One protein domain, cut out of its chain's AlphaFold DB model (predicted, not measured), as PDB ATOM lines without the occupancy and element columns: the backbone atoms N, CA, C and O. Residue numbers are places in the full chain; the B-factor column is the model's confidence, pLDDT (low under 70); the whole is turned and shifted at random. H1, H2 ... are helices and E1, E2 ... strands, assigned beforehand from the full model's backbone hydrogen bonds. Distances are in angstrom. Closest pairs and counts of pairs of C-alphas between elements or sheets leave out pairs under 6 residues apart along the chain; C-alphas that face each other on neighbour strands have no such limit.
ATOM      1  N   ILE A 143      20.377  -5.903  14.240       95.69
ATOM      2  CA  ILE A 143      20.063  -5.212  15.493       95.69
ATOM      3  C   ILE A 143      20.458  -3.743  15.346       95.69
ATOM      4  O   ILE A 143      21.616  -3.412  15.094       95.69
ATOM      5  N   GLU A 144      19.482  -2.860  15.506       95.12
ATOM      6  CA  GLU A 144      19.615  -1.413  15.386       95.12
ATOM      7  C   GLU A 144      19.428  -0.762  16.757       95.12
ATOM      8  O   GLU A 144      18.341  -0.302  17.119       95.12
ATOM      9  N   LEU A 145      20.521  -0.731  17.513       93.56
ATOM     10  CA  LEU A 145      20.647  -0.010  18.774       93.56
ATOM     11  C   LEU A 145      21.856   0.923  18.713       93.56
ATOM     12  O   LEU A 145      22.846   0.658  18.023       93.56
ATOM     13  N   THR A 146      21.790   2.036  19.438       92.69
ATOM     14  CA  THR A 146      22.960   2.904  19.643       92.69
ATOM     15  C   THR A 146      23.906   2.361  20.714       92.69
ATOM     16  O   THR A 146      25.096   2.687  20.713       92.69
ATOM     17  N   THR A 147      23.376   1.526  21.603       93.06
ATOM     18  CA  THR A 147      24.072   0.782  22.653       93.06
ATOM     19  C   THR A 147      24.328  -0.669  22.232       93.06
ATOM     20  O   THR A 147      23.744  -1.162  21.269       93.06
ATOM     21  N   LEU A 148      25.231  -1.365  22.933       93.06
ATOM     22  CA  LEU A 148      25.422  -2.799  22.708       93.06
ATOM     23  C   LEU A 148      24.206  -3.565  23.258       93.06
ATOM     24  O   LEU A 148      23.834  -3.313  24.407       93.06
ATOM     25  N   PRO A 149      23.601  -4.492  22.491       95.12
ATOM     26  CA  PRO A 149      22.521  -5.342  22.983       95.12
ATOM     27  C   PRO A 149      23.092  -6.345  23.985       95.12
ATOM     28  O   PRO A 149      23.574  -7.392  23.588       95.12
ATOM     29  N   THR A 150      23.098  -6.033  25.275       93.94
ATOM     30  CA  THR A 150      23.634  -6.928  26.321       93.94
ATOM     31  C   THR A 150      22.545  -7.513  27.211       93.94
ATOM     32  O   THR A 150      22.840  -8.244  28.152       93.94
ATOM     33  N   LEU A 151      21.287  -7.152  26.957       92.50
ATOM     34  CA  LEU A 151      20.127  -7.569  27.731       92.50
ATOM     35  C   LEU A 151      19.088  -8.191  26.806       92.50
ATOM     36  O   LEU A 151      18.840  -7.693  25.708       92.50
ATOM     37  N   ALA A 152      18.454  -9.242  27.297       91.94
ATOM     38  CA  ALA A 152      17.233  -9.805  26.758       91.94
ATOM     39  C   ALA A 152      16.104  -9.487  27.744       91.94
ATOM     40  O   ALA A 152      16.292  -9.586  28.954       91.94
ATOM     41  N   LEU A 153      14.966  -9.036  27.229       89.81
ATOM     42  CA  LEU A 153      13.864  -8.483  28.011       89.81
ATOM     43  C   LEU A 153      12.529  -8.999  27.467       89.81
ATOM     44  O   LEU A 153      12.363  -9.102  26.254       89.81
ATOM     45  N   ASP A 154      11.566  -9.247  28.352       87.25
ATOM     46  CA  ASP A 154      10.144  -9.359  28.004       87.25
ATOM     47  C   ASP A 154       9.481  -8.049  28.456       87.25
ATOM     48  O   ASP A 154       9.251  -7.827  29.646       87.25
ATOM     49  N   ILE A 155       9.309  -7.105  27.525       85.62
ATOM     50  CA  ILE A 155       8.838  -5.749  27.862       85.62
ATOM     51  C   ILE A 155       7.323  -5.689  28.058       85.62
ATOM     52  O   ILE A 155       6.829  -4.763  28.708       85.62
ATOM     53  N   GLU A 156       6.601  -6.640  27.463       80.31
ATOM     54  CA  GLU A 156       5.152  -6.798  27.519       80.31
ATOM     55  C   GLU A 156       4.833  -8.292  27.373       80.31
ATOM     56  O   GLU A 156       5.229  -8.875  26.361       80.31
ATOM     57  N   PRO A 157       4.098  -8.913  28.315       74.69
ATOM     58  CA  PRO A 157       3.838 -10.347  28.276       74.69
ATOM     59  C   PRO A 157       3.301 -10.806  26.916       74.69
ATOM     60  O   PRO A 157       2.268 -10.324  26.450       74.69
ATOM     61  N   GLY A 158       4.014 -11.736  26.281       71.94
ATOM     62  CA  GLY A 158       3.637 -12.294  24.978       71.94
ATOM     63  C   GLY A 158       4.052 -11.455  23.762       71.94
ATOM     64  O   GLY A 158       3.741 -11.841  22.641       71.94
ATOM     65  N   SER A 159       4.774 -10.344  23.949       75.19
ATOM     66  CA  SER A 159       5.336  -9.540  22.844       75.19
ATOM     67  C   SER A 159       6.587 -10.148  22.200       75.19
ATOM     68  O   SER A 159       7.075  -9.631  21.195       75.19
ATOM     69  N   GLY A 160       7.086 -11.249  22.765       85.25
ATOM     70  CA  GLY A 160       8.332 -11.883  22.362       85.25
ATOM     71  C   GLY A 160       9.561 -11.231  22.997       85.25
ATOM     72  O   GLY A 160       9.491 -10.291  23.791       85.25
ATOM     73  N   LEU A 161      10.720 -11.770  22.649       92.00
ATOM     74  CA  LEU A 161      12.025 -11.277  23.037       92.00
ATOM     75  C   LEU A 161      12.216  -9.842  22.540       92.00
ATOM     76  O   LEU A 161      12.103  -9.533  21.355       92.00
ATOM     77  N   SER A 162      12.594  -8.973  23.463       94.19
ATOM     78  CA  SER A 162      13.161  -7.661  23.184       94.19
ATOM     79  C   SER A 162      14.631  -7.652  23.577       94.19
ATOM     80  O   SER A 162      15.050  -8.342  24.506       94.19
ATOM     81  N   LEU A 163      15.427  -6.849  22.884       95.88
ATOM     82  CA  LEU A 163      16.833  -6.647  23.210       95.88
ATOM     83  C   LEU A 163      17.013  -5.285  23.865       95.88
ATOM     84  O   LEU A 163      16.330  -4.326  23.515       95.88
ATOM     85  N   GLY A 164      17.938  -5.194  24.808       95.75
ATOM     86  CA  GLY A 164      18.237  -3.967  25.524       95.75
ATOM     87  C   GLY A 164      19.729  -3.715  25.636       95.75
ATOM     88  O   GLY A 164      20.540  -4.640  25.674       95.75
ATOM     89  N   GLY A 165      20.086  -2.441  25.725       94.94
ATOM     90  CA  GLY A 165      21.452  -2.001  25.939       94.94
ATOM     91  C   GLY A 165      21.501  -0.797  26.863       94.94
ATOM     92  O   GLY A 165      20.622   0.070  26.857       94.94
ATOM     93  N   ARG A 166      22.542  -0.751  27.692       95.06
ATOM     94  CA  ARG A 166      22.798   0.368  28.601       95.06
ATOM     95  C   ARG A 166      24.002   1.150  28.090       95.06
ATOM     96  O   ARG A 166      25.028   0.541  27.779       95.06
ATOM     97  N   PRO A 167      23.914   2.483  27.957       93.50
ATOM     98  CA  PRO A 167      25.075   3.271  27.586       93.50
ATOM     99  C   PRO A 167      26.115   3.199  28.706       93.50
ATOM    100  O   PRO A 167      25.770   3.143  29.885       93.50
ATOM    101  N   GLN A 168      27.395   3.249  28.341       90.06
ATOM    102  CA  GLN A 168      28.479   3.251  29.322       90.06
ATOM    103  C   GLN A 168      28.307   4.431  30.296       90.06
ATOM    104  O   GLN A 168      28.066   5.552  29.831       90.06
ATOM    105  N   PRO A 169      28.421   4.238  31.618       87.06
ATOM    106  CA  PRO A 169      28.328   5.342  32.569       87.06
ATOM    107  C   PRO A 169      29.411   6.394  32.292       87.06
ATOM    108  O   PRO A 169      30.457   6.093  31.713       87.06
ATOM    109  N   VAL A 170      29.143   7.648  32.658       86.69
ATOM    110  CA  VAL A 170      30.177   8.693  32.652       86.69
ATOM    111  C   VAL A 170      31.121   8.425  33.834       86.69
ATOM    112  O   VAL A 170      30.686   7.985  34.896       86.69
ATOM    113  N   GLU A 171      32.429   8.614  33.661       82.19
ATOM    114  CA  GLU A 171      33.390   8.417  34.754       82.19
ATOM    115  C   GLU A 171      33.096   9.409  35.893       82.19
ATOM    116  O   GLU A 171      32.792  10.571  35.629       82.19
ATOM    117  N   THR A 172      33.150   8.965  37.156       83.06
ATOM    118  CA  THR A 172      32.780   9.761  38.354       83.06
ATOM    119  C   THR A 172      31.332  10.277  38.386       83.06
ATOM    120  O   THR A 172      31.020  11.240  39.082       83.06
ATOM    121  N   ASP A 173      30.428   9.629  37.653       87.19
ATOM    122  CA  ASP A 173      29.022  10.014  37.584       87.19
ATOM    123  C   ASP A 173      28.295   9.856  38.928       87.19
ATOM    124  O   ASP A 173      27.961   8.750  39.354       87.19
ATOM    125  N   GLN A 174      28.031  10.987  39.580       89.88
ATOM    126  CA  GLN A 174      27.218  11.064  40.796       89.88
ATOM    127  C   GLN A 174      25.714  11.029  40.488       89.88
ATOM    128  O   GLN A 174      24.912  10.616  41.327       89.88
ATOM    129  N   LEU A 175      25.316  11.428  39.273       93.00
ATOM    130  CA  LEU A 175      23.916  11.457  38.869       93.00
ATOM    131  C   LEU A 175      23.383  10.047  38.627       93.00
ATOM    132  O   LEU A 175      22.232   9.815  38.963       93.00
ATOM    133  N   GLN A 176      24.185   9.116  38.100       93.62
ATOM    134  CA  GLN A 176      23.848   7.697  37.879       93.62
ATOM    135  C   GLN A 176      22.435   7.460  37.302       93.62
ATOM    136  O   GLN A 176      21.623   6.773  37.927       93.62
ATOM    137  N   PRO A 177      22.091   8.049  36.140       95.94
ATOM    138  CA  PRO A 177      20.797   7.821  35.517       95.94
ATOM    139  C   PRO A 177      20.653   6.382  35.013       95.94
ATOM    140  O   PRO A 177      21.554   5.820  34.383       95.94
ATOM    141  N   ASP A 178      19.473   5.811  35.229       94.75
ATOM    142  CA  ASP A 178      19.080   4.487  34.760       94.75
ATOM    143  C   ASP A 178      18.642   4.542  33.287       94.75
ATOM    144  O   ASP A 178      17.457   4.592  32.936       94.75
ATOM    145  N   LEU A 179      19.635   4.589  32.398       95.94
ATOM    146  CA  LEU A 179      19.421   4.675  30.956       95.94
ATOM    147  C   LEU A 179      19.351   3.278  30.335       95.94
ATOM    148  O   LEU A 179      20.304   2.498  30.412       95.94
ATOM    149  N   LEU A 180      18.231   2.992  29.676       96.31
ATOM    150  CA  LEU A 180      18.009   1.778  28.900       96.31
ATOM    151  C   LEU A 180      17.510   2.153  27.501       96.31
ATOM    152  O   LEU A 180      16.548   2.907  27.342       96.31
ATOM    153  N   GLU A 181      18.178   1.640  26.476       96.69
ATOM    154  CA  GLU A 181      17.660   1.593  25.111       96.69
ATOM    155  C   GLU A 181      17.108   0.192  24.873       96.69
ATOM    156  O   GLU A 181      17.750  -0.780  25.274       96.69
ATOM    157  N   ILE A 182      15.944   0.080  24.236       96.50
ATOM    158  CA  ILE A 182      15.393  -1.219  23.854       96.50
ATOM    159  C   ILE A 182      15.124  -1.274  22.354       96.50
ATOM    160  O   ILE A 182      14.886  -0.253  21.713       96.50
ATOM    161  N   ALA A 183      15.138  -2.482  21.812       96.56
ATOM    162  CA  ALA A 183      14.744  -2.807  20.457       96.56
ATOM    163  C   ALA A 183      13.787  -3.995  20.495       96.56
ATOM    164  O   ALA A 183      14.044  -4.987  21.177       96.56
ATOM    165  N   THR A 184      12.709  -3.912  19.722       96.06
ATOM    166  CA  THR A 184      11.811  -5.050  19.495       96.06
ATOM    167  C   THR A 184      11.885  -5.465  18.039       96.06
ATOM    168  O   THR A 184      12.353  -4.701  17.186       96.06
ATOM    169  N   PHE A 185      11.421  -6.676  17.753       95.56
ATOM    170  CA  PHE A 185      11.377  -7.170  16.392       95.56
ATOM    171  C   PHE A 185      10.268  -6.487  15.588       95.56
ATOM    172  O   PHE A 185       9.110  -6.456  15.995       95.56
ATOM    173  N   GLU A 186      10.621  -5.913  14.443       94.62
ATOM    174  CA  GLU A 186       9.672  -5.342  13.492       94.62
ATOM    175  C   GLU A 186      10.278  -5.441  12.092       94.62
ATOM    176  O   GLU A 186      11.394  -4.984  11.845       94.62
ATOM    177  N   SER A 187       9.546  -6.038  11.150       94.00
ATOM    178  CA  SER A 187       9.959  -6.093   9.740       94.00
ATOM    179  C   SER A 187      11.353  -6.723   9.515       94.00
ATOM    180  O   SER A 187      12.169  -6.211   8.741       94.00
ATOM    181  N   GLY A 188      11.631  -7.851  10.183       95.25
ATOM    182  CA  GLY A 188      12.839  -8.656   9.957       95.25
ATOM    183  C   GLY A 188      14.100  -8.164  10.672       95.25
ATOM    184  O   GLY A 188      15.195  -8.595  10.312       95.25
ATOM    185  N   ARG A 189      13.977  -7.246  11.634       96.75
ATOM    186  CA  ARG A 189      15.095  -6.717  12.427       96.75
ATOM    187  C   ARG A 189      14.649  -6.330  13.830       96.75
ATOM    188  O   ARG A 189      13.492  -5.980  14.036       96.75
ATOM    189  N   TYR A 190      15.591  -6.315  14.764       97.31
ATOM    190  CA  TYR A 190      15.415  -5.673  16.061       97.31
ATOM    191  C   TYR A 190      15.757  -4.195  15.922       97.31
ATOM    192  O   TYR A 190      16.883  -3.862  15.564       97.31
ATOM    193  N   THR A 191      14.813  -3.299  16.196       96.44
ATOM    194  CA  THR A 191      15.056  -1.855  16.083       96.44
ATOM    195  C   THR A 191      14.446  -1.078  17.238       96.44
ATOM    196  O   THR A 191      13.326  -1.352  17.671       96.44
ATOM    197  N   GLY A 192      15.171  -0.068  17.729       95.31
ATOM    198  CA  GLY A 192      14.622   0.899  18.688       95.31
ATOM    199  C   GLY A 192      13.552   1.815  18.082       95.31
ATOM    200  O   GLY A 192      12.905   2.580  18.794       95.31
ATOM    201  N   GLN A 193      13.350   1.746  16.761       95.12
ATOM    202  CA  GLN A 193      12.325   2.491  16.029       95.12
ATOM    203  C   GLN A 193      11.038   1.691  15.798       95.12
ATOM    204  O   GLN A 193      10.195   2.125  15.013       95.12
ATOM    205  N   SER A 194      10.844   0.546  16.445       95.50
ATOM    206  CA  SER A 194       9.579  -0.178  16.329       95.50
ATOM    207  C   SER A 194       8.449   0.550  17.063       95.50
ATOM    208  O   SER A 194       8.679   1.402  17.935       95.50
ATOM    209  N   ALA A 195       7.197   0.227  16.732       94.94
ATOM    210  CA  ALA A 195       6.051   0.767  17.466       94.94
ATOM    211  C   ALA A 195       6.095   0.404  18.964       94.94
ATOM    212  O   ALA A 195       5.888   1.280  19.807       94.94
ATOM    213  N   ALA A 196       6.426  -0.849  19.289       94.69
ATOM    214  CA  ALA A 196       6.498  -1.340  20.664       94.69
ATOM    215  C   ALA A 196       7.653  -0.702  21.461       94.69
ATOM    216  O   ALA A 196       7.437  -0.248  22.587       94.69
ATOM    217  N   ALA A 197       8.844  -0.555  20.867       95.88
ATOM    218  CA  ALA A 197       9.975   0.106  21.525       95.88
ATOM    219  C   ALA A 197       9.650   1.568  21.870       95.88
ATOM    220  O   ALA A 197       9.827   2.011  23.009       95.88
ATOM    221  N   ARG A 198       9.078   2.317  20.917       96.88
ATOM    222  CA  ARG A 198       8.634   3.697  21.167       96.88
ATOM    223  C   ARG A 198       7.555   3.773  22.243       96.88
ATOM    224  O   ARG A 198       7.591   4.688  23.066       96.88
ATOM    225  N   ALA A 199       6.601   2.842  22.248       96.44
ATOM    226  CA  ALA A 199       5.529   2.803  23.240       96.44
ATOM    227  C   ALA A 199       6.071   2.571  24.660       96.44
ATOM    228  O   ALA A 199       5.685   3.298  25.583       96.44
ATOM    229  N   TYR A 200       7.014   1.638  24.818       96.12
ATOM    230  CA  TYR A 200       7.733   1.403  26.072       96.12
ATOM    231  C   TYR A 200       8.442   2.671  26.560       96.12
ATOM    232  O   TYR A 200       8.226   3.117  27.688       96.12
ATOM    233  N   HIS A 201       9.231   3.317  25.697       97.44
ATOM    234  CA  HIS A 201       9.954   4.535  26.065       97.44
ATOM    235  C   HIS A 201       9.004   5.694  26.403       97.44
ATOM    236  O   HIS A 201       9.226   6.422  27.373       97.44
ATOM    237  N   ALA A 202       7.888   5.831  25.680       97.62
ATOM    238  CA  ALA A 202       6.867   6.829  25.985       97.62
ATOM    239  C   ALA A 202       6.215   6.589  27.356       97.62
ATOM    240  O   ALA A 202       5.944   7.545  28.085       97.62
ATOM    241  N   ARG A 203       5.957   5.325  27.718       96.81
ATOM    242  CA  ARG A 203       5.441   4.937  29.039       96.81
ATOM    243  C   ARG A 203       6.445   5.287  30.136       96.81
ATOM    244  O   ARG A 203       6.072   5.998  31.068       96.81
ATOM    245  N   ARG A 204       7.719   4.932  29.957       96.31
ATOM    246  CA  ARG A 204       8.780   5.244  30.924       96.31
ATOM    247  C   ARG A 204       8.965   6.750  31.141       96.31
ATOM    248  O   ARG A 204       9.066   7.211  32.274       96.31
ATOM    249  N   ALA A 205       8.914   7.548  30.073       96.25
ATOM    250  CA  ALA A 205       8.966   9.010  30.171       96.25
ATOM    251  C   ALA A 205       7.772   9.610  30.949       96.25
ATOM    252  O   ALA A 205       7.931  10.599  31.676       96.25
ATOM    253  N   ARG A 206       6.571   9.023  30.814       96.19
ATOM    254  CA  ARG A 206       5.378   9.443  31.569       96.19
ATOM    255  C   ARG A 206       5.490   9.100  33.049       96.19
ATOM    256  O   ARG A 206       5.191   9.964  33.867       96.19
ATOM    257  N   GLU A 207       5.949   7.898  33.390       94.38
ATOM    258  CA  GLU A 207       6.162   7.467  34.783       94.38
ATOM    259  C   GLU A 207       7.071   8.445  35.536       94.38
ATOM    260  O   GLU A 207       6.670   8.991  36.562       94.38
ATOM    261  N   LEU A 208       8.217   8.800  34.945       93.31
ATOM    262  CA  LEU A 208       9.159   9.778  35.509       93.31
ATOM    263  C   LEU A 208       8.542  11.176  35.709       93.31
ATOM    264  O   LEU A 208       8.943  11.937  36.595       93.31
ATOM    265  N   THR A 209       7.545  11.530  34.896       89.06
ATOM    266  CA  THR A 209       6.807  12.793  35.028       89.06
ATOM    267  C   THR A 209       5.766  12.727  36.148       89.06
ATOM    268  O   THR A 209       5.615  13.696  36.894       89.06
ATOM    269  N   THR A 210       5.063  11.602  36.289       84.94
ATOM    270  CA  THR A 210       4.020  11.398  37.304       84.94
ATOM    271  C   THR A 210       4.609  11.225  38.701       84.94
ATOM    272  O   THR A 210       4.127  11.861  39.634       84.94
ATOM    273  N   GLU A 211       5.698  10.468  38.851       75.56
ATOM    274  CA  GLU A 211       6.408  10.307  40.133       75.56
ATOM    275  C   GLU A 211       6.960  11.625  40.687       75.56
ATOM    276  O   GLU A 211       7.196  11.757  41.885       75.56
ATOM    277  N   SER A 212       7.163  12.620  39.824       62.81
ATOM    278  CA  SER A 212       7.569  13.967  40.233       62.81
ATOM    279  C   SER A 212       6.399  14.817  40.756       62.81
ATOM    280  O   SER A 212       6.627  15.903  41.279       62.81
ATOM    281  N   ARG A 213       5.148  14.361  40.589       62.91
ATOM    282  CA  ARG A 213       3.917  15.066  40.994       62.91
ATOM    283  C   ARG A 213       3.192  14.418  42.173       62.91
ATOM    284  O   ARG A 213       2.265  15.034  42.694       62.91
ATOM    285  N   SER A 214       3.569  13.203  42.573       57.62
ATOM    286  CA  SER A 214       2.970  12.531  43.728       57.62
ATOM    287  C   SER A 214       3.199  13.364  44.997       57.62
ATOM    288  O   SER A 214       4.354  13.638  45.325       57.62
ATOM    289  N   GLU A 224      18.850  17.865  44.509       92.44
ATOM    290  CA  GLU A 224      19.270  18.241  43.168       92.44
ATOM    291  C   GLU A 224      19.747  17.049  42.333       92.44
ATOM    292  O   GLU A 224      19.343  16.933  41.176       92.44
ATOM    293  N   THR A 225      20.506  16.128  42.923       93.94
ATOM    294  CA  THR A 225      20.991  14.898  42.284       93.94
ATOM    295  C   THR A 225      19.824  14.087  41.730       93.94
ATOM    296  O   THR A 225      19.790  13.748  40.545       93.94
ATOM    297  N   THR A 226      18.813  13.836  42.565       93.06
ATOM    298  CA  THR A 226      17.599  13.101  42.184       93.06
ATOM    299  C   THR A 226      16.815  13.827  41.088       93.06
ATOM    300  O   THR A 226      16.347  13.197  40.132       93.06
ATOM    301  N   ARG A 227      16.686  15.159  41.180       94.38
ATOM    302  CA  ARG A 227      16.022  15.982  40.155       94.38
ATOM    303  C   ARG A 227      16.737  15.878  38.806       94.38
ATOM    304  O   ARG A 227      16.089  15.607  37.795       94.38
ATOM    305  N   LEU A 228      18.055  16.078  38.787       96.12
ATOM    306  CA  LEU A 228      18.867  16.066  37.569       96.12
ATOM    307  C   LEU A 228      18.929  14.671  36.940       96.12
ATOM    308  O   LEU A 228      18.760  14.554  35.725       96.12
ATOM    309  N   ARG A 229      19.068  13.612  37.752       96.38
ATOM    310  CA  ARG A 229      18.963  12.209  37.312       96.38
ATOM    311  C   ARG A 229      17.669  11.970  36.536       96.38
ATOM    312  O   ARG A 229      17.704  11.572  35.372       96.38
ATOM    313  N   ARG A 230      16.526  12.292  37.150       95.75
ATOM    314  CA  ARG A 230      15.201  12.124  36.532       95.75
ATOM    315  C   ARG A 230      15.032  12.973  35.275       95.75
ATOM    316  O   ARG A 230      14.399  12.527  34.319       95.75
ATOM    317  N   ALA A 231      15.583  14.187  35.249       96.94
ATOM    318  CA  ALA A 231      15.539  15.038  34.065       96.94
ATOM    319  C   ALA A 231      16.291  14.408  32.879       96.94
ATOM    320  O   ALA A 231      15.759  14.398  31.764       96.94
ATOM    321  N   ILE A 232      17.471  13.827  33.126       97.88
ATOM    322  CA  ILE A 232      18.267  13.109  32.121       97.88
ATOM    323  C   ILE A 232      17.530  11.857  31.629       97.88
ATOM    324  O   ILE A 232      17.376  11.683  30.419       97.88
ATOM    325  N   GLU A 233      17.029  11.014  32.536       98.00
ATOM    326  CA  GLU A 233      16.270   9.803  32.188       98.00
ATOM    327  C   GLU A 233      15.025  10.144  31.363       98.00
ATOM    328  O   GLU A 233      14.783   9.565  30.302       98.00
ATOM    329  N   ARG A 234      14.251  11.148  31.791       97.75
ATOM    330  CA  ARG A 234      13.070  11.607  31.058       97.75
ATOM    331  C   ARG A 234      13.451  12.089  29.666       97.75
ATOM    332  O   ARG A 234      12.772  11.722  28.711       97.75
ATOM    333  N   ALA A 235      14.508  12.891  29.527       98.00
ATOM    334  CA  ALA A 235      14.968  13.372  28.226       98.00
ATOM    335  C   ALA A 235      15.385  12.211  27.307       98.00
ATOM    336  O   ALA A 235      14.961  12.166  26.151       98.00
ATOM    337  N   TRP A 236      16.127  11.236  27.836       97.81
ATOM    338  CA  TRP A 236      16.519  10.015  27.132       97.81
ATOM    339  C   TRP A 236      15.311   9.239  26.592       97.81
ATOM    340  O   TRP A 236      15.192   9.030  25.383       97.81
ATOM    341  N   TYR A 237      14.367   8.878  27.465       98.00
ATOM    342  CA  TYR A 237      13.178   8.117  27.072       98.00
ATOM    343  C   TYR A 237      12.243   8.915  26.158       98.00
ATOM    344  O   TYR A 237      11.651   8.359  25.237       98.00
ATOM    345  N   THR A 238      12.144  10.231  26.349       97.75
ATOM    346  CA  THR A 238      11.342  11.108  25.484       97.75
ATOM    347  C   THR A 238      11.908  11.152  24.062       97.75
ATOM    348  O   THR A 238      11.142  11.102  23.098       97.75
ATOM    349  N   LEU A 239      13.237  11.193  23.913       97.50
ATOM    350  CA  LEU A 239      13.890  11.132  22.606       97.50
ATOM    351  C   LEU A 239      13.665   9.776  21.925       97.50
ATOM    352  O   LEU A 239      13.259   9.743  20.765       97.50
ATOM    353  N   LEU A 240      13.880   8.669  22.643       96.81
ATOM    354  CA  LEU A 240      13.675   7.315  22.108       96.81
ATOM    355  C   LEU A 240      12.207   7.012  21.779       96.81
ATOM    356  O   LEU A 240      11.928   6.254  20.857       96.81
ATOM    357  N   ALA A 241      11.259   7.665  22.452       97.19
ATOM    358  CA  ALA A 241       9.840   7.628  22.101       97.19
ATOM    359  C   ALA A 241       9.509   8.337  20.769       97.19
ATOM    360  O   ALA A 241       8.357   8.324  20.337       97.19
ATOM    361  N   GLY A 242      10.493   8.970  20.117       96.06
ATOM    362  CA  GLY A 242      10.343   9.635  18.823       96.06
ATOM    363  C   GLY A 242      10.030  11.130  18.905       96.06
ATOM    364  O   GLY A 242       9.624  11.719  17.903       96.06
ATOM    365  N   ARG A 243      10.191  11.778  20.070       96.50
ATOM    366  CA  ARG A 243      10.020  13.238  20.158       96.50
ATOM    367  C   ARG A 243      11.173  13.976  19.469       96.50
ATOM    368  O   ARG A 243      12.308  13.497  19.499       96.50
ATOM    369  N   PRO A 244      10.924  15.169  18.894       95.94
ATOM    370  CA  PRO A 244      11.975  15.941  18.243       95.94
ATOM    371  C   PRO A 244      13.134  16.254  19.193       95.94
ATOM    372  O   PRO A 244      12.942  16.793  20.283       95.94
ATOM    373  N   ARG A 245      14.364  15.966  18.749       95.62
ATOM    374  CA  ARG A 245      15.590  16.192  19.535       95.62
ATOM    375  C   ARG A 245      15.706  17.627  20.051       95.62
ATOM    376  O   ARG A 245      16.127  17.836  21.183       95.62
ATOM    377  N   THR A 246      15.328  18.611  19.238       96.69
ATOM    378  CA  THR A 246      15.369  20.035  19.600       96.69
ATOM    379  C   THR A 246      14.472  20.353  20.792       96.69
ATOM    380  O   THR A 246      14.897  21.072  21.692       96.69
ATOM    381  N   GLU A 247      13.268  19.781  20.849       96.94
ATOM    382  CA  GLU A 247      12.351  19.948  21.979       96.94
ATOM    383  C   GLU A 247      12.905  19.298  23.248       96.94
ATOM    384  O   GLU A 247      12.885  19.916  24.312       96.94
ATOM    385  N   VAL A 248      13.442  18.079  23.129       97.62
ATOM    386  CA  VAL A 248      14.033  17.341  24.254       97.62
ATOM    387  C   VAL A 248      15.210  18.106  24.856       97.62
ATOM    388  O   VAL A 248      15.256  18.306  26.069       97.62
ATOM    389  N   LEU A 249      16.139  18.578  24.020       97.69
ATOM    390  CA  LEU A 249      17.295  19.348  24.480       97.69
ATOM    391  C   LEU A 249      16.872  20.695  25.070       97.69
ATOM    392  O   LEU A 249      17.371  21.067  26.122       97.69
ATOM    393  N   THR A 250      15.893  21.379  24.469       98.00
ATOM    394  CA  THR A 250      15.361  22.638  25.018       98.00
ATOM    395  C   THR A 250      14.725  22.441  26.396       98.00
ATOM    396  O   THR A 250      14.795  23.329  27.239       98.00
ATOM    397  N   ALA A 251      14.071  21.301  26.636       96.56
ATOM    398  CA  ALA A 251      13.523  20.979  27.950       96.56
ATOM    399  C   ALA A 251      14.634  20.706  28.974       96.56
ATOM    400  O   ALA A 251      14.542  21.191  30.098       96.56
ATOM    401  N   LEU A 252      15.683  19.983  28.576       96.75
ATOM    402  CA  LEU A 252      16.829  19.679  29.434       96.75
ATOM    403  C   LEU A 252      17.646  20.940  29.778       96.75
ATOM    404  O   LEU A 252      18.068  21.103  30.916       96.75
ATOM    405  N   ASP A 253      17.783  21.872  28.831       97.69
ATOM    406  CA  ASP A 253      18.504  23.145  28.997       97.69
ATOM    407  C   ASP A 253      17.807  24.127  29.963       97.69
ATOM    408  O   ASP A 253      18.387  25.141  30.344       97.69
ATOM    409  N   LYS A 254      16.563  23.845  30.374       97.00
ATOM    410  CA  LYS A 254      15.832  24.637  31.382       97.00
ATOM    411  C   LYS A 254      16.111  24.192  32.818       97.00
ATOM    412  O   LYS A 254      15.666  24.870  33.747       97.00
ATOM    413  N   GLU A 255      16.778  23.057  33.014       97.06
ATOM    414  CA  GLU A 255      17.099  22.559  34.348       97.06
ATOM    415  C   GLU A 255      18.122  23.472  35.035       97.06
ATOM    416  O   GLU A 255      19.072  23.960  34.425       97.06
ATOM    417  N   ARG A 256      17.927  23.710  36.334       96.38
ATOM    418  CA  ARG A 256      18.903  24.435  37.157       96.38
ATOM    419  C   ARG A 256      19.960  23.450  37.638       96.38
ATOM    420  O   ARG A 256      19.606  22.496  38.335       96.38
ATOM    421  N   VAL A 257      21.215  23.705  37.281       96.62
ATOM    422  CA  VAL A 257      22.363  22.839  37.571       96.62
ATOM    423  C   VAL A 257      23.398  23.638  38.358       96.62
ATOM    424  O   VAL A 257      23.813  24.715  37.930       96.62
ATOM    425  N   SER A 258      23.781  23.138  39.525       95.50
ATOM    426  CA  SER A 258      24.891  23.651  40.326       95.50
ATOM    427  C   SER A 258      26.238  23.349  39.670       95.50
ATOM    428  O   SER A 258      26.375  22.416  38.877       95.50
ATOM    429  N   SER A 259      27.270  24.099  40.057       94.56
ATOM    430  CA  SER A 259      28.643  23.887  39.581       94.56
ATOM    431  C   SER A 259      29.185  22.486  39.888       94.56
ATOM    432  O   SER A 259      30.056  22.001  39.177       94.56
ATOM    433  N   GLU A 260      28.673  21.831  40.936       94.06
ATOM    434  CA  GLU A 260      29.034  20.455  41.298       94.06
ATOM    435  C   GLU A 260      28.608  19.446  40.220       94.06
ATOM    436  O   GLU A 260      29.360  18.532  39.887       94.06
ATOM    437  N   HIS A 261      27.433  19.647  39.617       95.44
ATOM    438  CA  HIS A 261      26.835  18.710  38.664       95.44
ATOM    439  C   HIS A 261      26.992  19.129  37.196       95.44
ATOM    440  O   HIS A 261      26.678  18.343  36.299       95.44
ATOM    441  N   GLU A 262      27.474  20.346  36.928       94.88
ATOM    442  CA  GLU A 262      27.522  20.946  35.588       94.88
ATOM    443  C   GLU A 262      28.261  20.066  34.570       94.88
ATOM    444  O   GLU A 262      27.734  19.789  33.490       94.88
ATOM    445  N   GLY A 263      29.445  19.556  34.928       94.94
ATOM    446  CA  GLY A 263      30.251  18.719  34.035       94.94
ATOM    447  C   GLY A 263      29.563  17.403  33.654       94.94
ATOM    448  O   GLY A 263      29.483  17.054  32.472       94.94
ATOM    449  N   VAL A 264      29.011  16.692  34.642       95.56
ATOM    450  CA  VAL A 264      28.323  15.407  34.433       95.56
ATOM    451  C   VAL A 264      27.019  15.613  33.656       95.56
ATOM    452  O   VAL A 264      26.746  14.897  32.689       95.56
ATOM    453  N   PHE A 265      26.237  16.636  34.005       96.38
ATOM    454  CA  PHE A 265      24.996  16.968  33.307       96.38
ATOM    455  C   PHE A 265      25.251  17.348  31.838       96.38
ATOM    456  O   PHE A 265      24.572  16.851  30.934       96.38
ATOM    457  N   ALA A 266      26.283  18.157  31.566       96.31
ATOM    458  CA  ALA A 266      26.685  18.524  30.209       96.31
ATOM    459  C   ALA A 266      27.145  17.310  29.376       96.31
ATOM    460  O   ALA A 266      26.852  17.234  28.173       96.31
ATOM    461  N   ALA A 267      27.815  16.330  29.996       96.00
ATOM    462  CA  ALA A 267      28.194  15.080  29.340       96.00
ATOM    463  C   ALA A 267      26.957  14.273  28.902       96.00
ATOM    464  O   ALA A 267      26.885  13.827  27.749       96.00
ATOM    465  N   TYR A 268      25.942  14.161  29.765       96.88
ATOM    466  CA  TYR A 268      24.674  13.503  29.435       96.88
ATOM    467  C   TYR A 268      23.878  14.239  28.361       96.88
ATOM    468  O   TYR A 268      23.432  13.618  27.393       96.88
ATOM    469  N   ARG A 269      23.771  15.567  28.460       96.62
ATOM    470  CA  ARG A 269      23.165  16.402  27.416       96.62
ATOM    471  C   ARG A 269      23.833  16.165  26.057       96.62
ATOM    472  O   ARG A 269      23.152  15.959  25.051       96.62
ATOM    473  N   THR A 270      25.166  16.145  26.021       96.06
ATOM    474  CA  THR A 270      25.943  15.892  24.796       96.06
ATOM    475  C   THR A 270      25.697  14.489  24.245       96.06
ATOM    476  O   THR A 270      25.574  14.318  23.030       96.06
ATOM    477  N   ARG A 271      25.591  13.479  25.115       95.00
ATOM    478  CA  ARG A 271      25.242  12.110  24.718       95.00
ATOM    479  C   ARG A 271      23.864  12.057  24.062       95.00
ATOM    480  O   ARG A 271      23.765  11.565  22.940       95.00
ATOM    481  N   ILE A 272      22.843  12.623  24.706       95.88
ATOM    482  CA  ILE A 272      21.472  12.691  24.173       95.88
ATOM    483  C   ILE A 272      21.457  13.419  22.820       95.88
ATOM    484  O   ILE A 272      20.831  12.958  21.867       95.88
ATOM    485  N   ALA A 273      22.222  14.505  22.678       95.56
ATOM    486  CA  ALA A 273      22.321  15.247  21.420       95.56
ATOM    487  C   ALA A 273      22.922  14.430  20.255       95.56
ATOM    488  O   ALA A 273      22.624  14.709  19.092       95.56
ATOM    489  N   ARG A 274      23.758  13.422  20.544       93.38
ATOM    490  CA  ARG A 274      24.401  12.561  19.535       93.38
ATOM    491  C   ARG A 274      23.554  11.353  19.127       93.38
ATOM    492  O   ARG A 274      23.830  10.758  18.082       93.38
ATOM    493  N   MET A 275      22.540  10.986  19.909       89.94
ATOM    494  CA  MET A 275      21.667   9.849  19.598       89.94
ATOM    495  C   MET A 275      20.934  10.065  18.273       89.94
ATOM    496  O   MET A 275      20.384  11.140  18.034       89.94
TER     497      MET A 275
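What this domain is: This is residues 143 to 214 and 224 to 275 of the 299 residues of an uncharacterized protein of Chondromyces crocatus (UniProt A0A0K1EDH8). A small twisted sheet of four strands stands at one end, and a cluster of nearly aligned helices at the other; H1 joins the two, packing with its first part on one face of the sheet and side by side with H2. H2, H3 and H4 make a triangle of helices, and the long link of residues 166 to 180 loops out from the sheet and returns to it. The printed part has 124 residues, with four named strands followed by four named helices; the sheet order is E1, E2, E3, E4, antiparallel throughout, and the class is mixed, helices and strands. The whole is compact, with a radius of gyration of the C-alphas of 14.6 A and spans of 46 by 32 by 24 A.

How they stand to each other: E1, residues 151 to 153, and E2, residues 162 to 165, form a hairpin, with N 151 and O 164 2.9 A apart, within hydrogen-bond range. E2 and E3, residues 181 to 186, form another, with N 183 and O 163 at 2.8 A. E3 and E4, residues 189 to 191, form a third, with N 186 and O 189 at 2.9 A. These strands are a meander, each the antiparallel neighbour of the one before; the strands' lines turn by 85 degrees from edge to edge. Residues 143 to 144 pair in parallel with residues 190 to 191 of E4. H1, residues 195 to 210, is on the sheet at a height of 12.1 A, over E3 and along the strands, at 5 degrees to E3 on the local plane. The closest C-alphas of H1 and E3, those of Ala 197 and Ala 183, are 5.7 A apart. H2, residues 224 to 240, is the hub. It touches H1 at a shallow tilt of 24 degrees, opposite ways, with the C-alphas of Tyr 237 and His 201 closest at 4.9 A. H2 and H3, residues 245 to 252, form a helical hairpin at a shallow tilt of 12 degrees, with the C-alphas of Ala 235 and Val 248 closest at 5.7 A. H4, residues 262 to 274, touches H2 at a shallow tilt of 4 degrees, the same way, with the C-alphas of Ile 272 and Trp 236 closest at 6.4 A. H4 also forms a helical hairpin with H3, touching it with residues 269 to 273 alone; the C-alphas of Arg 245 and Ala 273 are closest at 7.1 A. H1 is apart from H3 and H4. In H1, H2, H3 and H4 every O i to N i+4 pair is within hydrogen-bond range.

Where its parts are: E1 begins at C-alpha 151, (20.127, -7.569, 27.731); E3, the longest strand, measures 15.7 A. H1 begins at C-alpha 195, (6.051, 0.767, 17.466), and measures 22.6 A; H2 measures 24.4 A. H4 measures 18.4 A and ends at C-alpha 274, (24.401, 12.561, 19.535).

The domain as a whole: The C-alphas farthest apart, those of Gly 188 and Ser 259, are 46.8 A apart. Residues 215 to 223 are not printed, and C-alphas 214 and 224 are 17.3 A apart across this cut. The link from E2 to E3 is long. The mean pLDDT of the printed part is 93.1, with residues 212 to 214 under 70.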